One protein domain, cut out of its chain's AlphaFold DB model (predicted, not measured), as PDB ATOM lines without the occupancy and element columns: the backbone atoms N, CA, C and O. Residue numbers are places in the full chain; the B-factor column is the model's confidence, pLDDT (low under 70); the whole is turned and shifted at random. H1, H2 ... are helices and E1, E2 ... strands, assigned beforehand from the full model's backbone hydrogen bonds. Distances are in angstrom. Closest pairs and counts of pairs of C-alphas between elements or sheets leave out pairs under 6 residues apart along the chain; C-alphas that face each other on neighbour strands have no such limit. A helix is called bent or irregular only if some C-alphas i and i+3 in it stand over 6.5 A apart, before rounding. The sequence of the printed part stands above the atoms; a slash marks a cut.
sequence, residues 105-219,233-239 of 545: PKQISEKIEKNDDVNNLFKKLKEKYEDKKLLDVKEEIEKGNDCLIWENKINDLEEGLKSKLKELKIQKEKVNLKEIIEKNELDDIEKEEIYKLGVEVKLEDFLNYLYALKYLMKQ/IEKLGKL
ATOM      1  N   PRO A 105      11.098  -3.910  31.095       83.00
ATOM      2  CA  PRO A 105      11.901  -4.331  32.232       83.00
ATOM      3  C   PRO A 105      13.391  -4.204  31.925       83.00
ATOM      4  O   PRO A 105      13.848  -4.464  30.806       83.00
ATOM      5  N   LYS A 106      14.179  -3.873  32.951       82.25
ATOM      6  CA  LYS A 106      15.634  -3.725  32.818       82.25
ATOM      7  C   LYS A 106      16.290  -4.989  32.261       82.25
ATOM      8  O   LYS A 106      17.156  -4.898  31.399       82.25
ATOM      9  N   GLN A 107      15.818  -6.164  32.681       82.06
ATOM     10  CA  GLN A 107      16.312  -7.455  32.194       82.06
ATOM     11  C   GLN A 107      16.152  -7.621  30.674       82.06
ATOM     12  O   GLN A 107      17.010  -8.215  30.021       82.06
ATOM     13  N   ILE A 108      15.060  -7.098  30.107       84.94
ATOM     14  CA  ILE A 108      14.801  -7.137  28.665       84.94
ATOM     15  C   ILE A 108      15.743  -6.172  27.951       84.94
ATOM     16  O   ILE A 108      16.412  -6.571  26.999       84.94
ATOM     17  N   SER A 109      15.856  -4.941  28.454       85.81
ATOM     18  CA  SER A 109      16.762  -3.930  27.897       85.81
ATOM     19  C   SER A 109      18.215  -4.418  27.894       85.81
ATOM     20  O   SER A 109      18.839  -4.456  26.840       85.81
ATOM     21  N   GLU A 110      18.723  -4.918  29.024       87.50
ATOM     22  CA  GLU A 110      20.096  -5.433  29.153       87.50
ATOM     23  C   GLU A 110      20.380  -6.623  28.217       87.50
ATOM     24  O   GLU A 110      21.513  -6.810  27.771       87.50
ATOM     25  N   LYS A 111      19.376  -7.457  27.913       85.94
ATOM     26  CA  LYS A 111      19.524  -8.559  26.947       85.94
ATOM     27  C   LYS A 111      19.593  -8.058  25.510       85.94
ATOM     28  O   LYS A 111      20.407  -8.562  24.740       85.94
ATOM     29  N   ILE A 112      18.761  -7.084  25.153       87.69
ATOM     30  CA  ILE A 112      18.751  -6.498  23.808       87.69
ATOM     31  C   ILE A 112      20.034  -5.697  23.570       87.69
ATOM     32  O   ILE A 112      20.621  -5.788  22.497       87.69
ATOM     33  N   GLU A 113      20.517  -4.974  24.580       87.25
ATOM     34  CA  GLU A 113      21.749  -4.186  24.500       87.25
ATOM     35  C   GLU A 113      23.008  -5.040  24.302       87.25
ATOM     36  O   GLU A 113      23.972  -4.572  23.702       87.25
ATOM     37  N   LYS A 114      22.998  -6.302  24.750       88.00
ATOM     38  CA  LYS A 114      24.075  -7.275  24.490       88.00
ATOM     39  C   LYS A 114      24.068  -7.835  23.066       88.00
ATOM     40  O   LYS A 114      24.984  -8.566  22.704       88.00
ATOM     41  N   ASN A 115      23.026  -7.562  22.284       85.00
ATOM     42  CA  ASN A 115      22.909  -8.023  20.910       85.00
ATOM     43  C   ASN A 115      23.289  -6.890  19.946       85.00
ATOM     44  O   ASN A 115      22.456  -6.049  19.602       85.00
ATOM     45  N   ASP A 116      24.548  -6.890  19.502       82.19
ATOM     46  CA  ASP A 116      25.127  -5.847  18.644       82.19
ATOM     47  C   ASP A 116      24.334  -5.612  17.345       82.19
ATOM     48  O   ASP A 116      24.262  -4.480  16.861       82.19
ATOM     49  N   ASP A 117      23.665  -6.645  16.818       80.69
ATOM     50  CA  ASP A 117      22.891  -6.558  15.573       80.69
ATOM     51  C   ASP A 117      21.655  -5.653  15.696       80.69
ATOM     52  O   ASP A 117      21.217  -5.051  14.708       80.69
ATOM     53  N   VAL A 118      21.066  -5.568  16.895       86.88
ATOM     54  CA  VAL A 118      19.778  -4.892  17.132       86.88
ATOM     55  C   VAL A 118      19.848  -3.776  18.174       86.88
ATOM     56  O   VAL A 118      18.932  -2.961  18.217       86.88
ATOM     57  N   ASN A 119      20.920  -3.686  18.969       87.94
ATOM     58  CA  ASN A 119      21.089  -2.697  20.040       87.94
ATOM     59  C   ASN A 119      20.907  -1.251  19.543       87.94
ATOM     60  O   ASN A 119      20.052  -0.517  20.038       87.94
ATOM     61  N   ASN A 120      21.645  -0.863  18.498       87.00
ATOM     62  CA  ASN A 120      21.554   0.489  17.934       87.00
ATOM     63  C   ASN A 120      20.144   0.801  17.414       87.00
ATOM     64  O   ASN A 120      19.646   1.913  17.587       87.00
ATOM     65  N   LEU A 121      19.481  -0.190  16.808       88.06
ATOM     66  CA  LEU A 121      18.117  -0.038  16.307       88.06
ATOM     67  C   LEU A 121      17.109   0.093  17.454       88.06
ATOM     68  O   LEU A 121      16.215   0.932  17.376       88.06
ATOM     69  N   PHE A 122      17.261  -0.706  18.514       89.31
ATOM     70  CA  PHE A 122      16.431  -0.634  19.711       89.31
ATOM     71  C   PHE A 122      16.515   0.748  20.352       89.31
ATOM     72  O   PHE A 122      15.474   1.370  20.545       89.31
ATOM     73  N   LYS A 123      17.729   1.263  20.594       88.81
ATOM     74  CA  LYS A 123      17.936   2.601  21.169       88.81
ATOM     75  C   LYS A 123      17.306   3.693  20.307       88.81
ATOM     76  O   LYS A 123      16.467   4.434  20.806       88.81
ATOM     77  N   LYS A 124      17.605   3.709  18.999       88.62
ATOM     78  CA  LYS A 124      17.050   4.683  18.039       88.62
ATOM     79  C   LYS A 124      15.517   4.669  18.007       88.62
ATOM     80  O   LYS A 124      14.878   5.714  17.956       88.62
ATOM     81  N   LEU A 125      14.907   3.481  17.987       88.94
ATOM     82  CA  LEU A 125      13.449   3.350  17.921       88.94
ATOM     83  C   LEU A 125      12.764   3.643  19.250       88.94
ATOM     84  O   LEU A 125      11.657   4.177  19.231       88.94
ATOM     85  N   LYS A 126      13.399   3.286  20.370       89.12
ATOM     86  CA  LYS A 126      12.916   3.599  21.714       89.12
ATOM     87  C   LYS A 126      12.911   5.107  21.933       89.12
ATOM     88  O   LYS A 126      11.858   5.633  22.254       89.12
ATOM     89  N   GLU A 127      14.016   5.785  21.631       88.06
ATOM     90  CA  GLU A 127      14.137   7.247  21.709       88.06
ATOM     91  C   GLU A 127      13.068   7.935  20.852       88.06
ATOM     92  O   GLU A 127      12.268   8.714  21.355       88.06
ATOM     93  N   LYS A 128      12.913   7.526  19.585       86.94
ATOM     94  CA  LYS A 128      11.859   8.068  18.712       86.94
ATOM     95  C   LYS A 128      10.438   7.845  19.253       86.94
ATOM     96  O   LYS A 128       9.529   8.627  18.969       86.94
ATOM     97  N   TYR A 129      10.210   6.741  19.962       87.12
ATOM     98  CA  TYR A 129       8.918   6.456  20.581       87.12
ATOM     99  C   TYR A 129       8.702   7.289  21.854       87.12
ATOM    100  O   TYR A 129       7.597   7.788  22.068       87.12
ATOM    101  N   GLU A 130       9.751   7.477  22.654       87.56
ATOM    102  CA  GLU A 130       9.781   8.371  23.816       87.56
ATOM    103  C   GLU A 130       9.507   9.819  23.400       87.56
ATOM    104  O   GLU A 130       8.632  10.445  23.986       87.56
ATOM    105  N   ASP A 131      10.137  10.310  22.331       86.12
ATOM    106  CA  ASP A 131       9.902  11.653  21.780       86.12
ATOM    107  C   ASP A 131       8.444  11.857  21.358       86.12
ATOM    108  O   ASP A 131       7.841  12.907  21.589       86.12
ATOM    109  N   LYS A 132       7.834  10.829  20.755       85.94
ATOM    110  CA  LYS A 132       6.412  10.872  20.411       85.94
ATOM    111  C   LYS A 132       5.546  10.965  21.669       85.94
ATOM    112  O   LYS A 132       4.605  11.750  21.705       85.94
ATOM    113  N   LYS A 133       5.851  10.166  22.693       85.12
ATOM    114  CA  LYS A 133       5.119  10.187  23.965       85.12
ATOM    115  C   LYS A 133       5.311  11.490  24.724       85.12
ATOM    116  O   LYS A 133       4.375  11.957  25.362       85.12
ATOM    117  N   LEU A 134       6.485  12.097  24.613       86.12
ATOM    118  CA  LEU A 134       6.766  13.418  25.150       86.12
ATOM    119  C   LEU A 134       5.834  14.469  24.537       86.12
ATOM    120  O   LEU A 134       5.290  15.296  25.263       86.12
ATOM    121  N   LEU A 135       5.606  14.405  23.221       85.50
ATOM    122  CA  LEU A 135       4.654  15.284  22.543       85.50
ATOM    123  C   LEU A 135       3.216  15.055  23.033       85.50
ATOM    124  O   LEU A 135       2.533  16.027  23.339       85.50
ATOM    125  N   ASP A 136       2.793  13.793  23.185       83.56
ATOM    126  CA  ASP A 136       1.473  13.455  23.743       83.56
ATOM    127  C   ASP A 136       1.298  14.072  25.153       83.56
ATOM    128  O   ASP A 136       0.272  14.682  25.447       83.56
ATOM    129  N   VAL A 137       2.314  13.966  26.023       82.88
ATOM    130  CA  VAL A 137       2.293  14.546  27.383       82.88
ATOM    131  C   VAL A 137       2.183  16.071  27.344       82.88
ATOM    132  O   VAL A 137       1.394  16.643  28.100       82.88
ATOM    133  N   LYS A 138       2.938  16.735  26.459       84.44
ATOM    134  CA  LYS A 138       2.863  18.192  26.273       84.44
ATOM    135  C   LYS A 138       1.463  18.624  25.853       84.44
ATOM    136  O   LYS A 138       0.891  19.505  26.486       84.44
ATOM    137  N   GLU A 139       0.889  17.967  24.845       84.38
ATOM    138  CA  GLU A 139      -0.460  18.275  24.367       84.38
ATOM    139  C   GLU A 139      -1.524  18.099  25.458       84.38
ATOM    140  O   GLU A 139      -2.451  18.902  25.551       84.38
ATOM    141  N   GLU A 140      -1.425  17.058  26.288       81.75
ATOM    142  CA  GLU A 140      -2.386  16.830  27.372       81.75
ATOM    143  C   GLU A 140      -2.303  17.909  28.457       81.75
ATOM    144  O   GLU A 140      -3.335  18.400  28.923       81.75
ATOM    145  N   ILE A 141      -1.092  18.344  28.808       82.00
ATOM    146  CA  ILE A 141      -0.883  19.437  29.762       82.00
ATOM    147  C   ILE A 141      -1.382  20.770  29.178       82.00
ATOM    148  O   ILE A 141      -2.076  21.510  29.873       82.00
ATOM    149  N   GLU A 142      -1.126  21.050  27.895       83.19
ATOM    150  CA  GLU A 142      -1.630  22.243  27.194       83.19
ATOM    151  C   GLU A 142      -3.164  22.287  27.108       83.19
ATOM    152  O   GLU A 142      -3.766  23.355  27.232       83.19
ATOM    153  N   LYS A 143      -3.822  21.128  26.961       83.75
ATOM    154  CA  LYS A 143      -5.293  21.003  27.036       83.75
ATOM    155  C   LYS A 143      -5.839  21.212  28.453       83.75
ATOM    156  O   LYS A 143      -7.054  21.281  28.635       83.75
ATOM    157  N   GLY A 144      -4.960  21.328  29.447       78.31
ATOM    158  CA  GLY A 144      -5.306  21.533  30.844       78.31
ATOM    159  C   GLY A 144      -5.617  20.244  31.603       78.31
ATOM    160  O   GLY A 144      -6.164  20.340  32.704       78.31
ATOM    161  N   ASN A 145      -5.268  19.071  31.069       77.88
ATOM    162  CA  ASN A 145      -5.448  17.797  31.760       77.88
ATOM    163  C   ASN A 145      -4.335  17.571  32.794       77.88
ATOM    164  O   ASN A 145      -3.190  17.986  32.614       77.88
ATOM    165  N   ASP A 146      -4.680  16.910  33.898       77.00
ATOM    166  CA  ASP A 146      -3.714  16.569  34.940       77.00
ATOM    167  C   ASP A 146      -2.836  15.394  34.496       77.00
ATOM    168  O   ASP A 146      -3.339  14.364  34.044       77.00
ATOM    169  N   CYS A 147      -1.520  15.523  34.680       73.62
ATOM    170  CA  CYS A 147      -0.563  14.463  34.380       73.62
ATOM    171  C   CYS A 147       0.175  14.071  35.663       73.62
ATOM    172  O   CYS A 147       1.037  14.802  36.149       73.62
ATOM    173  N   LEU A 148      -0.211  12.938  36.251       72.75
ATOM    174  CA  LEU A 148       0.312  12.471  37.533       72.75
ATOM    175  C   LEU A 148       1.492  11.523  37.331       72.75
ATOM    176  O   LEU A 148       1.337  10.459  36.736       72.75
ATOM    177  N   ILE A 149       2.634  11.866  37.919       71.62
ATOM    178  CA  ILE A 149       3.809  10.999  38.014       71.62
ATOM    179  C   ILE A 149       4.051  10.565  39.454       71.62
ATOM    180  O   ILE A 149       3.587  11.198  40.402       71.62
ATOM    181  N   TRP A 150       4.805   9.486  39.629       63.62
ATOM    182  CA  TRP A 150       5.285   9.076  40.943       63.62
ATOM    183  C   TRP A 150       6.377  10.024  41.456       63.62
ATOM    184  O   TRP A 150       7.268  10.414  40.704       63.62
ATOM    185  N   GLU A 151       6.336  10.367  42.745       63.03
ATOM    186  CA  GLU A 151       7.298  11.275  43.391       63.03
ATOM    187  C   GLU A 151       8.739  10.767  43.279       63.03
ATOM    188  O   GLU A 151       9.665  11.555  43.117       63.03
ATOM    189  N   ASN A 152       8.949   9.449  43.280       61.81
ATOM    190  CA  ASN A 152      10.284   8.882  43.110       61.81
ATOM    191  C   ASN A 152      10.940   9.272  41.775       61.81
ATOM    192  O   ASN A 152      12.160   9.366  41.746       61.81
ATOM    193  N   LYS A 153      10.173   9.565  40.714       67.31
ATOM    194  CA  LYS A 153      10.721  10.051  39.436       67.31
ATOM    195  C   LYS A 153      11.332  11.451  39.559       67.31
ATOM    196  O   LYS A 153      12.257  11.785  38.831       67.31
ATOM    197  N   ILE A 154      10.887  12.257  40.524       67.69
ATOM    198  CA  ILE A 154      11.498  13.566  40.824       67.69
ATOM    199  C   ILE A 154      12.900  13.382  41.409       67.69
ATOM    200  O   ILE A 154      13.770  14.229  41.203       67.69
ATOM    201  N   ASN A 155      13.167  12.262  42.091       65.81
ATOM    202  CA  ASN A 155      14.499  11.977  42.622       65.81
ATOM    203  C   ASN A 155      15.547  11.767  41.524       65.81
ATOM    204  O   ASN A 155      16.734  11.889  41.825       65.81
ATOM    205  N   ASP A 156      15.133  11.542  40.281       66.06
ATOM    206  CA  ASP A 156      16.039  11.372  39.147       66.06
ATOM    207  C   ASP A 156      16.449  12.716  38.504       66.06
ATOM    208  O   ASP A 156      17.348  12.742  37.669       66.06
ATOM    209  N   LEU A 157      15.853  13.843  38.925       72.38
ATOM    210  CA  LEU A 157      16.208  15.187  38.446       72.38
ATOM    211  C   LEU A 157      17.542  15.698  39.017       72.38
ATOM    212  O   LEU A 157      17.940  15.347  40.135       72.38
ATOM    213  N   GLU A 158      18.199  16.607  38.295       74.19
ATOM    214  CA  GLU A 158      19.392  17.304  38.789       74.19
ATOM    215  C   GLU A 158      19.086  18.166  40.031       74.19
ATOM    216  O   GLU A 158      18.001  18.739  40.173       74.19
ATOM    217  N   GLU A 159      20.054  18.291  40.952       69.62
ATOM    218  CA  GLU A 159      19.892  19.075  42.193       69.62
ATOM    219  C   GLU A 159      19.540  20.549  41.930       69.62
ATOM    220  O   GLU A 159      18.765  21.142  42.684       69.62
ATOM    221  N   GLY A 160      20.055  21.124  40.836       66.25
ATOM    222  CA  GLY A 160      19.741  22.489  40.410       66.25
ATOM    223  C   GLY A 160      18.253  22.674  40.109       66.25
ATOM    224  O   GLY A 160      17.627  23.585  40.655       66.25
ATOM    225  N   LEU A 161      17.664  21.760  39.335       70.00
ATOM    226  CA  LEU A 161      16.242  21.775  38.996       70.00
ATOM    227  C   LEU A 161      15.365  21.478  40.220       70.00
ATOM    228  O   LEU A 161      14.392  22.183  40.479       70.00
ATOM    229  N   LYS A 162      15.760  20.497  41.045       70.12
ATOM    230  CA  LYS A 162      15.070  20.172  42.308       70.12
ATOM    231  C   LYS A 162      14.950  21.378  43.235       70.12
ATOM    232  O   LYS A 162      13.908  21.569  43.852       70.12
ATOM    233  N   SER A 163      15.990  22.211  43.311       67.88
ATOM    234  CA  SER A 163      15.995  23.407  44.165       67.88
ATOM    235  C   SER A 163      15.006  24.499  43.723       67.88
ATOM    236  O   SER A 163      14.599  25.330  44.539       67.88
ATOM    237  N   LYS A 164      14.587  24.490  42.447       68.25
ATOM    238  CA  LYS A 164      13.611  25.430  41.870       68.25
ATOM    239  C   LYS A 164      12.155  24.986  42.041       68.25
ATOM    240  O   LYS A 164      11.264  25.825  41.929       68.25
ATOM    241  N   LEU A 165      11.906  23.714  42.364       71.56
ATOM    242  CA  LEU A 165      10.575  23.159  42.633       71.56
ATOM    243  C   LEU A 165      10.080  23.593  44.029       71.56
ATOM    244  O   LEU A 165      10.108  22.822  44.985       71.56
ATOM    245  N   LYS A 166       9.669  24.861  44.169       57.56
ATOM    246  CA  LYS A 166       9.349  25.497  45.463       57.56
ATOM    247  C   LYS A 166       7.980  25.114  46.032       57.56
ATOM    248  O   LYS A 166       7.794  25.196  47.242       57.56
ATOM    249  N   GLU A 167       7.046  24.664  45.196       54.91
ATOM    250  CA  GLU A 167       5.730  24.183  45.634       54.91
ATOM    251  C   GLU A 167       5.347  22.873  44.942       54.91
ATOM    252  O   GLU A 167       4.642  22.847  43.932       54.91
ATOM    253  N   LEU A 168       5.775  21.751  45.520       57.56
ATOM    254  CA  LEU A 168       5.233  20.441  45.175       57.56
ATOM    255  C   LEU A 168       4.015  20.187  46.066       57.56
ATOM    256  O   LEU A 168       4.154  19.864  47.247       57.56
ATOM    257  N   LYS A 169       2.797  20.310  45.524       51.75
ATOM    258  CA  LYS A 169       1.637  19.680  46.172       51.75
ATOM    259  C   LYS A 169       1.769  18.172  45.988       51.75
ATOM    260  O   LYS A 169       1.243  17.604  45.038       51.75
ATOM    261  N   ILE A 170       2.486  17.536  46.908       53.72
ATOM    262  CA  ILE A 170       2.570  16.081  46.977       53.72
ATOM    263  C   ILE A 170       1.210  15.584  47.462       53.72
ATOM    264  O   ILE A 170       0.864  15.693  48.641       53.72
ATOM    265  N   GLN A 171       0.410  15.063  46.539       50.38
ATOM    266  CA  GLN A 171      -0.786  14.318  46.894       50.38
ATOM    267  C   GLN A 171      -0.400  12.843  46.936       50.38
ATOM    268  O   GLN A 171      -0.348  12.178  45.907       50.38
ATOM    269  N   LYS A 172      -0.101  12.353  48.150       49.53
ATOM    270  CA  LYS A 172       0.097  10.924  48.456       49.53
ATOM    271  C   LYS A 172       1.098  10.232  47.508       49.53
ATOM    272  O   LYS A 172       0.741   9.300  46.794       49.53
ATOM    273  N   GLU A 173       2.346  10.707  47.514       54.66
ATOM    274  CA  GLU A 173       3.481  10.145  46.750       54.66
ATOM    275  C   GLU A 173       3.373  10.270  45.217       54.66
ATOM    276  O   GLU A 173       4.184   9.705  44.478       54.66
ATOM    277  N   LYS A 174       2.394  11.030  44.713       57.59
ATOM    278  CA  LYS A 174       2.306  11.437  43.308       57.59
ATOM    279  C   LYS A 174       2.344  12.948  43.170       57.59
ATOM    280  O   LYS A 174       1.887  13.692  44.042       57.59
ATOM    281  N   VAL A 175       2.880  13.390  42.041       68.62
ATOM    282  CA  VAL A 175       3.030  14.801  41.709       68.62
ATOM    283  C   VAL A 175       2.427  15.072  40.343       68.62
ATOM    284  O   VAL A 175       2.624  14.313  39.398       68.62
ATOM    285  N   ASN A 176       1.664  16.157  40.253       77.75
ATOM    286  CA  ASN A 176       1.081  16.606  39.002       77.75
ATOM    287  C   ASN A 176       2.093  17.467  38.234       77.75
ATOM    288  O   ASN A 176       2.444  18.558  38.687       77.75
ATOM    289  N   LEU A 177       2.542  16.986  37.074       76.44
ATOM    290  CA  LEU A 177       3.471  17.699  36.193       76.44
ATOM    291  C   LEU A 177       2.913  19.048  35.743       76.44
ATOM    292  O   LEU A 177       3.656  20.023  35.693       76.44
ATOM    293  N   LYS A 178       1.604  19.128  35.482       80.56
ATOM    294  CA  LYS A 178       0.945  20.387  35.127       80.56
ATOM    295  C   LYS A 178       1.110  21.417  36.243       80.56
ATOM    296  O   LYS A 178       1.555  22.529  35.987       80.56
ATOM    297  N   GLU A 179       0.826  21.033  37.490       76.06
ATOM    298  CA  GLU A 179       0.997  21.946  38.625       76.06
ATOM    299  C   GLU A 179       2.460  22.355  38.823       76.06
ATOM    300  O   GLU A 179       2.716  23.500  39.190       76.06
ATOM    301  N   ILE A 180       3.414  21.449  38.583       77.69
ATOM    302  CA  ILE A 180       4.842  21.779  38.634       77.69
ATOM    303  C   ILE A 180       5.172  22.876  37.616       77.69
ATOM    304  O   ILE A 180       5.833  23.853  37.965       77.69
ATOM    305  N   ILE A 181       4.712  22.719  36.377       80.00
ATOM    306  CA  ILE A 181       5.039  23.626  35.276       80.00
ATOM    307  C   ILE A 181       4.339  24.979  35.437       80.00
ATOM    308  O   ILE A 181       4.933  26.012  35.145       80.00
ATOM    309  N   GLU A 182       3.097  24.993  35.925       79.69
ATOM    310  CA  GLU A 182       2.319  26.224  36.111       79.69
ATOM    311  C   GLU A 182       2.770  27.048  37.327       79.69
ATOM    312  O   GLU A 182       2.634  28.272  37.317       79.69
ATOM    313  N   LYS A 183       3.282  26.407  38.389       77.12
ATOM    314  CA  LYS A 183       3.615  27.085  39.659       77.12
ATOM    315  C   LYS A 183       5.081  27.462  39.820       77.12
ATOM    316  O   LYS A 183       5.389  28.274  40.690       77.12
ATOM    317  N   ASN A 184       5.983  26.870  39.041       77.25
ATOM    318  CA  ASN A 184       7.415  27.137  39.146       77.25
ATOM    319  C   ASN A 184       7.901  27.913  37.914       77.25
ATOM    320  O   ASN A 184       7.548  27.593  36.781       77.25
ATOM    321  N   GLU A 185       8.730  28.935  38.132       75.62
ATOM    322  CA  GLU A 185       9.388  29.672  37.049       75.62
ATOM    323  C   GLU A 185      10.520  28.818  36.464       75.62
ATOM    324  O   GLU A 185      11.630  28.785  36.996       75.62
ATOM    325  N   LEU A 186      10.204  28.099  35.389       81.62
ATOM    326  CA  LEU A 186      11.104  27.182  34.692       81.62
ATOM    327  C   LEU A 186      11.395  27.705  33.285       81.62
ATOM    328  O   LEU A 186      10.482  28.188  32.600       81.62
ATOM    329  N   ASP A 187      12.645  27.589  32.846       82.69
ATOM    330  CA  ASP A 187      12.995  27.841  31.447       82.69
ATOM    331  C   ASP A 187      12.545  26.690  30.521       82.69
ATOM    332  O   ASP A 187      11.980  25.685  30.960       82.69
ATOM    333  N   ASP A 188      12.726  26.856  29.211       80.88
ATOM    334  CA  ASP A 188      12.243  25.876  28.230       80.88
ATOM    335  C   ASP A 188      12.988  24.531  28.306       80.88
ATOM    336  O   ASP A 188      12.388  23.493  28.032       80.88
ATOM    337  N   ILE A 189      14.260  24.520  28.723       82.44
ATOM    338  CA  ILE A 189      15.053  23.291  28.902       82.44
ATOM    339  C   ILE A 189      14.563  22.552  30.150       82.44
ATOM    340  O   ILE A 189      14.327  21.347  30.125       82.44
ATOM    341  N   GLU A 190      14.344  23.300  31.225       82.38
ATOM    342  CA  GLU A 190      13.841  22.806  32.502       82.38
ATOM    343  C   GLU A 190      12.432  22.211  32.375       82.38
ATOM    344  O   GLU A 190      12.142  21.149  32.929       82.38
ATOM    345  N   LYS A 191      11.554  22.846  31.589       81.12
ATOM    346  CA  LYS A 191      10.237  22.284  31.253       81.12
ATOM    347  C   LYS A 191      10.360  20.983  30.466       81.12
ATOM    348  O   LYS A 191       9.620  20.043  30.748       81.12
ATOM    349  N   GLU A 192      11.288  20.906  29.511       81.75
ATOM    350  CA  GLU A 192      11.535  19.697  28.716       81.75
ATOM    351  C   GLU A 192      11.909  18.499  29.601       81.75
ATOM    352  O   GLU A 192      11.384  17.400  29.410       81.75
ATOM    353  N   GLU A 193      12.772  18.706  30.600       79.94
ATOM    354  CA  GLU A 193      13.149  17.666  31.566       79.94
ATOM    355  C   GLU A 193      11.966  17.194  32.414       79.94
ATOM    356  O   GLU A 193      11.803  15.996  32.647       79.94
ATOM    357  N   ILE A 194      11.090  18.112  32.819       80.06
ATOM    358  CA  ILE A 194       9.895  17.779  33.600       80.06
ATOM    359  C   ILE A 194       8.881  17.012  32.750       80.06
ATOM    360  O   ILE A 194       8.331  16.012  33.216       80.06
ATOM    361  N   TYR A 195       8.675  17.402  31.488       82.38
ATOM    362  CA  TYR A 195       7.830  16.641  30.565       82.38
ATOM    363  C   TYR A 195       8.348  15.209  30.364       82.38
ATOM    364  O   TYR A 195       7.547  14.271  30.329       82.38
ATOM    365  N   LYS A 196       9.675  15.009  30.303       81.75
ATOM    366  CA  LYS A 196      10.287  13.673  30.172       81.75
ATOM    367  C   LYS A 196       9.973  12.748  31.345       81.75
ATOM    368  O   LYS A 196       9.839  11.547  31.127       81.75
ATOM    369  N   LEU A 197       9.774  13.269  32.557       78.31
ATOM    370  CA  LEU A 197       9.364  12.446  33.703       78.31
ATOM    371  C   LEU A 197       7.978  11.807  33.520       78.31
ATOM    372  O   LEU A 197       7.696  10.760  34.109       78.31
ATOM    373  N   GLY A 198       7.115  12.436  32.715       71.12
ATOM    374  CA  GLY A 198       5.784  11.932  32.370       71.12
ATOM    375  C   GLY A 198       5.785  10.855  31.294       71.12
ATOM    376  O   GLY A 198       4.756  10.221  31.063       71.12
ATOM    377  N   VAL A 199       6.921  10.628  30.630       79.62
ATOM    378  CA  VAL A 199       7.024   9.638  29.562       79.62
ATOM    379  C   VAL A 199       7.122   8.241  30.170       79.62
ATOM    380  O   VAL A 199       8.153   7.830  30.697       79.62
ATOM    381  N   GLU A 200       6.033   7.485  30.067       75.06
ATOM    382  CA  GLU A 200       5.994   6.059  30.389       75.06
ATOM    383  C   GLU A 200       5.893   5.237  29.105       75.06
ATOM    384  O   GLU A 200       4.892   5.274  28.384       75.06
ATOM    385  N   VAL A 201       6.948   4.473  28.811       80.00
ATOM    386  CA  VAL A 201       6.957   3.552  27.673       80.00
ATOM    387  C   VAL A 201       6.538   2.173  28.140       80.00
ATOM    388  O   VAL A 201       7.336   1.408  28.691       80.00
ATOM    389  N   LYS A 202       5.280   1.832  27.855       80.94
ATOM    390  CA  LYS A 202       4.799   0.467  28.037       80.94
ATOM    391  C   LYS A 202       5.502  -0.462  27.053       80.94
ATOM    392  O   LYS A 202       5.557  -0.164  25.856       80.94
ATOM    393  N   LEU A 203       6.002  -1.607  27.527       82.88
ATOM    394  CA  LEU A 203       6.635  -2.611  26.654       82.88
ATOM    395  C   LEU A 203       5.692  -3.039  25.527       82.88
ATOM    396  O   LEU A 203       6.095  -3.218  24.377       82.88
ATOM    397  N   GLU A 204       4.422  -3.167  25.880       77.00
ATOM    398  CA  GLU A 204       3.332  -3.485  24.979       77.00
ATOM    399  C   GLU A 204       3.157  -2.465  23.859       77.00
ATOM    400  O   GLU A 204       3.186  -2.823  22.679       77.00
ATOM    401  N   ASP A 205       2.994  -1.191  24.218       78.81
ATOM    402  CA  ASP A 205       2.761  -0.141  23.234       78.81
ATOM    403  C   ASP A 205       3.986   0.050  22.337       78.81
ATOM    404  O   ASP A 205       3.848   0.320  21.139       78.81
ATOM    405  N   PHE A 206       5.183  -0.158  22.891       85.25
ATOM    406  CA  PHE A 206       6.415  -0.165  22.121       85.25
ATOM    407  C   PHE A 206       6.451  -1.321  21.112       85.25
ATOM    408  O   PHE A 206       6.714  -1.097  19.931       85.25
ATOM    409  N   LEU A 207       6.111  -2.549  21.519       82.75
ATOM    410  CA  LEU A 207       5.984  -3.679  20.592       82.75
ATOM    411  C   LEU A 207       4.943  -3.409  19.496       82.75
ATOM    412  O   LEU A 207       5.208  -3.669  18.321       82.75
ATOM    413  N   ASN A 208       3.793  -2.828  19.847       78.94
ATOM    414  CA  ASN A 208       2.750  -2.458  18.884       78.94
ATOM    415  C   ASN A 208       3.247  -1.427  17.872       78.94
ATOM    416  O   ASN A 208       2.937  -1.511  16.680       78.94
ATOM    417  N   TYR A 209       4.044  -0.466  18.333       83.81
ATOM    418  CA  TYR A 209       4.716   0.489  17.469       83.81
ATOM    419  C   TYR A 209       5.672  -0.209  16.490       83.81
ATOM    420  O   TYR A 209       5.582   0.045  15.287       83.81
ATOM    421  N   LEU A 210       6.503  -1.151  16.952       85.25
ATOM    422  CA  LEU A 210       7.402  -1.922  16.081       85.25
ATOM    423  C   LEU A 210       6.638  -2.748  15.031       85.25
ATOM    424  O   LEU A 210       7.019  -2.770  13.858       85.25
ATOM    425  N   TYR A 211       5.538  -3.395  15.420       82.25
ATOM    426  CA  TYR A 211       4.683  -4.137  14.491       82.25
ATOM    427  C   TYR A 211       4.019  -3.234  13.453       82.25
ATOM    428  O   TYR A 211       4.003  -3.571  12.267       82.25
ATOM    429  N   ALA A 212       3.513  -2.074  13.876       80.75
ATOM    430  CA  ALA A 212       2.921  -1.096  12.973       80.75
ATOM    431  C   ALA A 212       3.952  -0.566  11.969       80.75
ATOM    432  O   ALA A 212       3.653  -0.494  10.780       80.75
ATOM    433  N   LEU A 213       5.175  -0.267  12.420       82.00
ATOM    434  CA  LEU A 213       6.281   0.098  11.534       82.00
ATOM    435  C   LEU A 213       6.565  -1.009  10.517       82.00
ATOM    436  O   LEU A 213       6.598  -0.743   9.321       82.00
ATOM    437  N   LYS A 214       6.694  -2.262  10.969       80.94
ATOM    438  CA  LYS A 214       6.941  -3.413  10.086       80.94
ATOM    439  C   LYS A 214       5.835  -3.585   9.044       80.94
ATOM    440  O   LYS A 214       6.129  -3.884   7.888       80.94
ATOM    441  N   TYR A 215       4.574  -3.409   9.439       80.31
ATOM    442  CA  TYR A 215       3.428  -3.484   8.534       80.31
ATOM    443  C   TYR A 215       3.455  -2.365   7.489       80.31
ATOM    444  O   TYR A 215       3.347  -2.645   6.296       80.31
ATOM    445  N   LEU A 216       3.658  -1.118   7.923       79.31
ATOM    446  CA  LEU A 216       3.746   0.036   7.028       79.31
ATOM    447  C   LEU A 216       4.892  -0.128   6.031       79.31
ATOM    448  O   LEU A 216       4.676   0.058   4.841       79.31
ATOM    449  N   MET A 217       6.068  -0.568   6.490       77.88
ATOM    450  CA  MET A 217       7.221  -0.818   5.623       77.88
ATOM    451  C   MET A 217       6.912  -1.860   4.538       77.88
ATOM    452  O   MET A 217       7.231  -1.620   3.378       77.88
ATOM    453  N   LYS A 218       6.225  -2.961   4.886       77.25
ATOM    454  CA  LYS A 218       5.791  -3.989   3.921       77.25
ATOM    455  C   LYS A 218       4.773  -3.469   2.902       77.25
ATOM    456  O   LYS A 218       4.882  -3.783   1.727       77.25
ATOM    457  N   GLN A 219       3.780  -2.694   3.343       75.75
ATOM    458  CA  GLN A 219       2.761  -2.121   2.447       75.75
ATOM    459  C   GLN A 219       3.331  -1.017   1.548       75.75
ATOM    460  O   GLN A 219       2.842  -0.782   0.449       75.75
ATOM    461  N   ILE A 233      13.911  -3.905   7.161       81.38
ATOM    462  CA  ILE A 233      12.780  -4.762   7.563       81.38
ATOM    463  C   ILE A 233      13.288  -6.045   8.230       81.38
ATOM    464  O   ILE A 233      12.672  -6.521   9.189       81.38
ATOM    465  N   GLU A 234      14.412  -6.595   7.759       82.69
ATOM    466  CA  GLU A 234      15.011  -7.794   8.342       82.69
ATOM    467  C   GLU A 234      15.519  -7.517   9.763       82.69
ATOM    468  O   GLU A 234      15.189  -8.253  10.695       82.69
ATOM    469  N   LYS A 235      16.244  -6.406   9.964       84.81
ATOM    470  CA  LYS A 235      16.716  -5.983  11.294       84.81
ATOM    471  C   LYS A 235      15.565  -5.681  12.252       84.81
ATOM    472  O   LYS A 235      15.631  -6.065  13.417       84.81
ATOM    473  N   LEU A 236      14.491  -5.052  11.772       84.88
ATOM    474  CA  LEU A 236      13.282  -4.824  12.569       84.88
ATOM    475  C   LEU A 236      12.615  -6.151  12.970       84.88
ATOM    476  O   LEU A 236      12.163  -6.301  14.103       84.88
ATOM    477  N   GLY A 237      12.594  -7.133  12.064       82.69
ATOM    478  CA  GLY A 237      12.162  -8.497  12.364       82.69
ATOM    479  C   GLY A 237      12.986  -9.140  13.481       82.69
ATOM    480  O   GLY A 237      12.401  -9.615  14.454       82.69
ATOM    481  N   LYS A 238      14.320  -9.074  13.378       86.31
ATOM    482  CA  LYS A 238      15.257  -9.590  14.393       86.31
ATOM    483  C   LYS A 238      15.087  -8.904  15.748       86.31
ATOM    484  O   LYS A 238      15.151  -9.573  16.774       86.31
ATOM    485  N   LEU A 239      14.832  -7.593  15.772       87.88
ATOM    486  CA  LEU A 239      14.576  -6.857  17.012       87.88
ATOM    487  C   LEU A 239      13.301  -7.349  17.712       87.88
ATOM    488  O   LEU A 239      13.330  -7.625  18.908       87.88
TER     489      LEU A 239
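AT A GLANCE: This is residues 105 to 219 and 233 to 239 of the 545 residues of the protein "SIR2_2 domain-containing protein" of Fusobacterium nucleatum subsp. polymorphum (UniProt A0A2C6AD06). Two small lobes are joined by one long helix, H2, which runs from the one into the other, with the stretch of residues 198 to 202 as a second joint. Near the first end of H2, H1 makes a corner with it and H8 meets its residues 117 to 122, while H7, side by side with H8, meets H2 farther along, at residues 126 to 129, with its own residues 206 to 209; the other lobe is a loose group of the short helices H3 and H4, the helical hairpin of H5 and H6, and the short strand pair E1 and E2. The printed part has 122 residues, with eight named helices and two named strands in the order H1, H2, E1, H3, H4, E2, H5, H6, H7, H8, and it is mostly helix. The sheet has the order E1, E2 and is antiparallel. The whole is loose, with a radius of gyration of the C-alphas of 17.2 A, and elongated, with spans of 50 by 30 by 27 A.

IN THESE COORDINATES: H1, residues 106 to 113, begins at C-alpha 106 at (15.634, -3.725, 32.818) and is 10.3 A long. H2, residues 116 to 142, runs 39.7 A, from C-alpha 116 at (25.127, -5.847, 18.644) to C-alpha 142 at (-1.630, 22.243, 27.194). H2 is irregular, with C-alphas 117 and 120 7.6 A apart. E1 is residues 148 to 150, and H3 follows directly as residues 151 to 156. H4 is residues 159 to 164. E2 is residues 174 to 176, and H5 follows directly as residues 177 to 183. H6, residues 188 to 197, is 14.8 A long. H7, residues 203 to 219, is 24.5 A long. H8, residues 233 to 239, ends at C-alpha 239 at (14.576, -6.857, 17.012).

HOW THE PARTS SIT: H2 is the hub and touches H1, H6, H7 and H8. H1 and H2 touch only at the corner by their link, where the C-alphas of Glu 113 and Asn 119 are closest at 4.7 A. H8 touches residues 117 to 122 of H2, about perpendicular at 88 degrees, the closest C-alphas being those of Val 118 and Leu 239, 5.6 A apart. H7 and H2 only just touch, with 3 pairs of C-alphas within 8 A, the closest those of Phe 206 and Tyr 129 at 7.2 A. H7 and H8 touch at a shallow tilt of 16 degrees, opposite ways, with the C-alphas of Lys 214 and Ile 233 closest at 6.5 A. H6 touches residues 134 to 138 of H2, only just about perpendicular at 71 degrees, with the C-alphas of Leu 134 and Lys 196 closest at 6.1 A. H5 and H6 form a helical hairpin; they touch at a shallow tilt of 32 degrees, only just short of steep, with the C-alphas of Ile 181 and Lys 191 closest at 6.7 A. H3 and H6 are close but not clearly touching, the C-alphas of Lys 153 and Leu 197 being closest at 6.4 A. H4 and H6 are also close but not clearly touching, the C-alphas of Leu 161 and Glu 190 being closest at 7.0 A. E1 and E2 are antiparallel neighbours at 144 degrees, with N 149 and O 175 at 2.9 A and N 175 and O 149 at 2.8 A, within hydrogen-bond range. H1 and H7 are apart, and so are H6 and H7. Each O i to N i+4 pair is within hydrogen-bond range in H1, H5, H6, H7 and H8; the counts are 21 of 23 in H2, 1 of 2 in H4 and 0 of 2 in H3, where 3 of 3 O i to N i+3 pairs are within range.

THE WHOLE: The two C-alphas farthest apart, those of Lys 166 and Gln 219, are 51.5 A apart. Residues 220 to 232 are not printed, and C-alphas 219 and 233 across the cut are 11.6 A apart. Of the links that are printed whole, H4 to E2 is short, the others are tight, and none is long. The mean pLDDT of the printed part is 78.2; it is under 70 at residues 150 to 156, 159 to 160, 163 to 164 and 166 to 175.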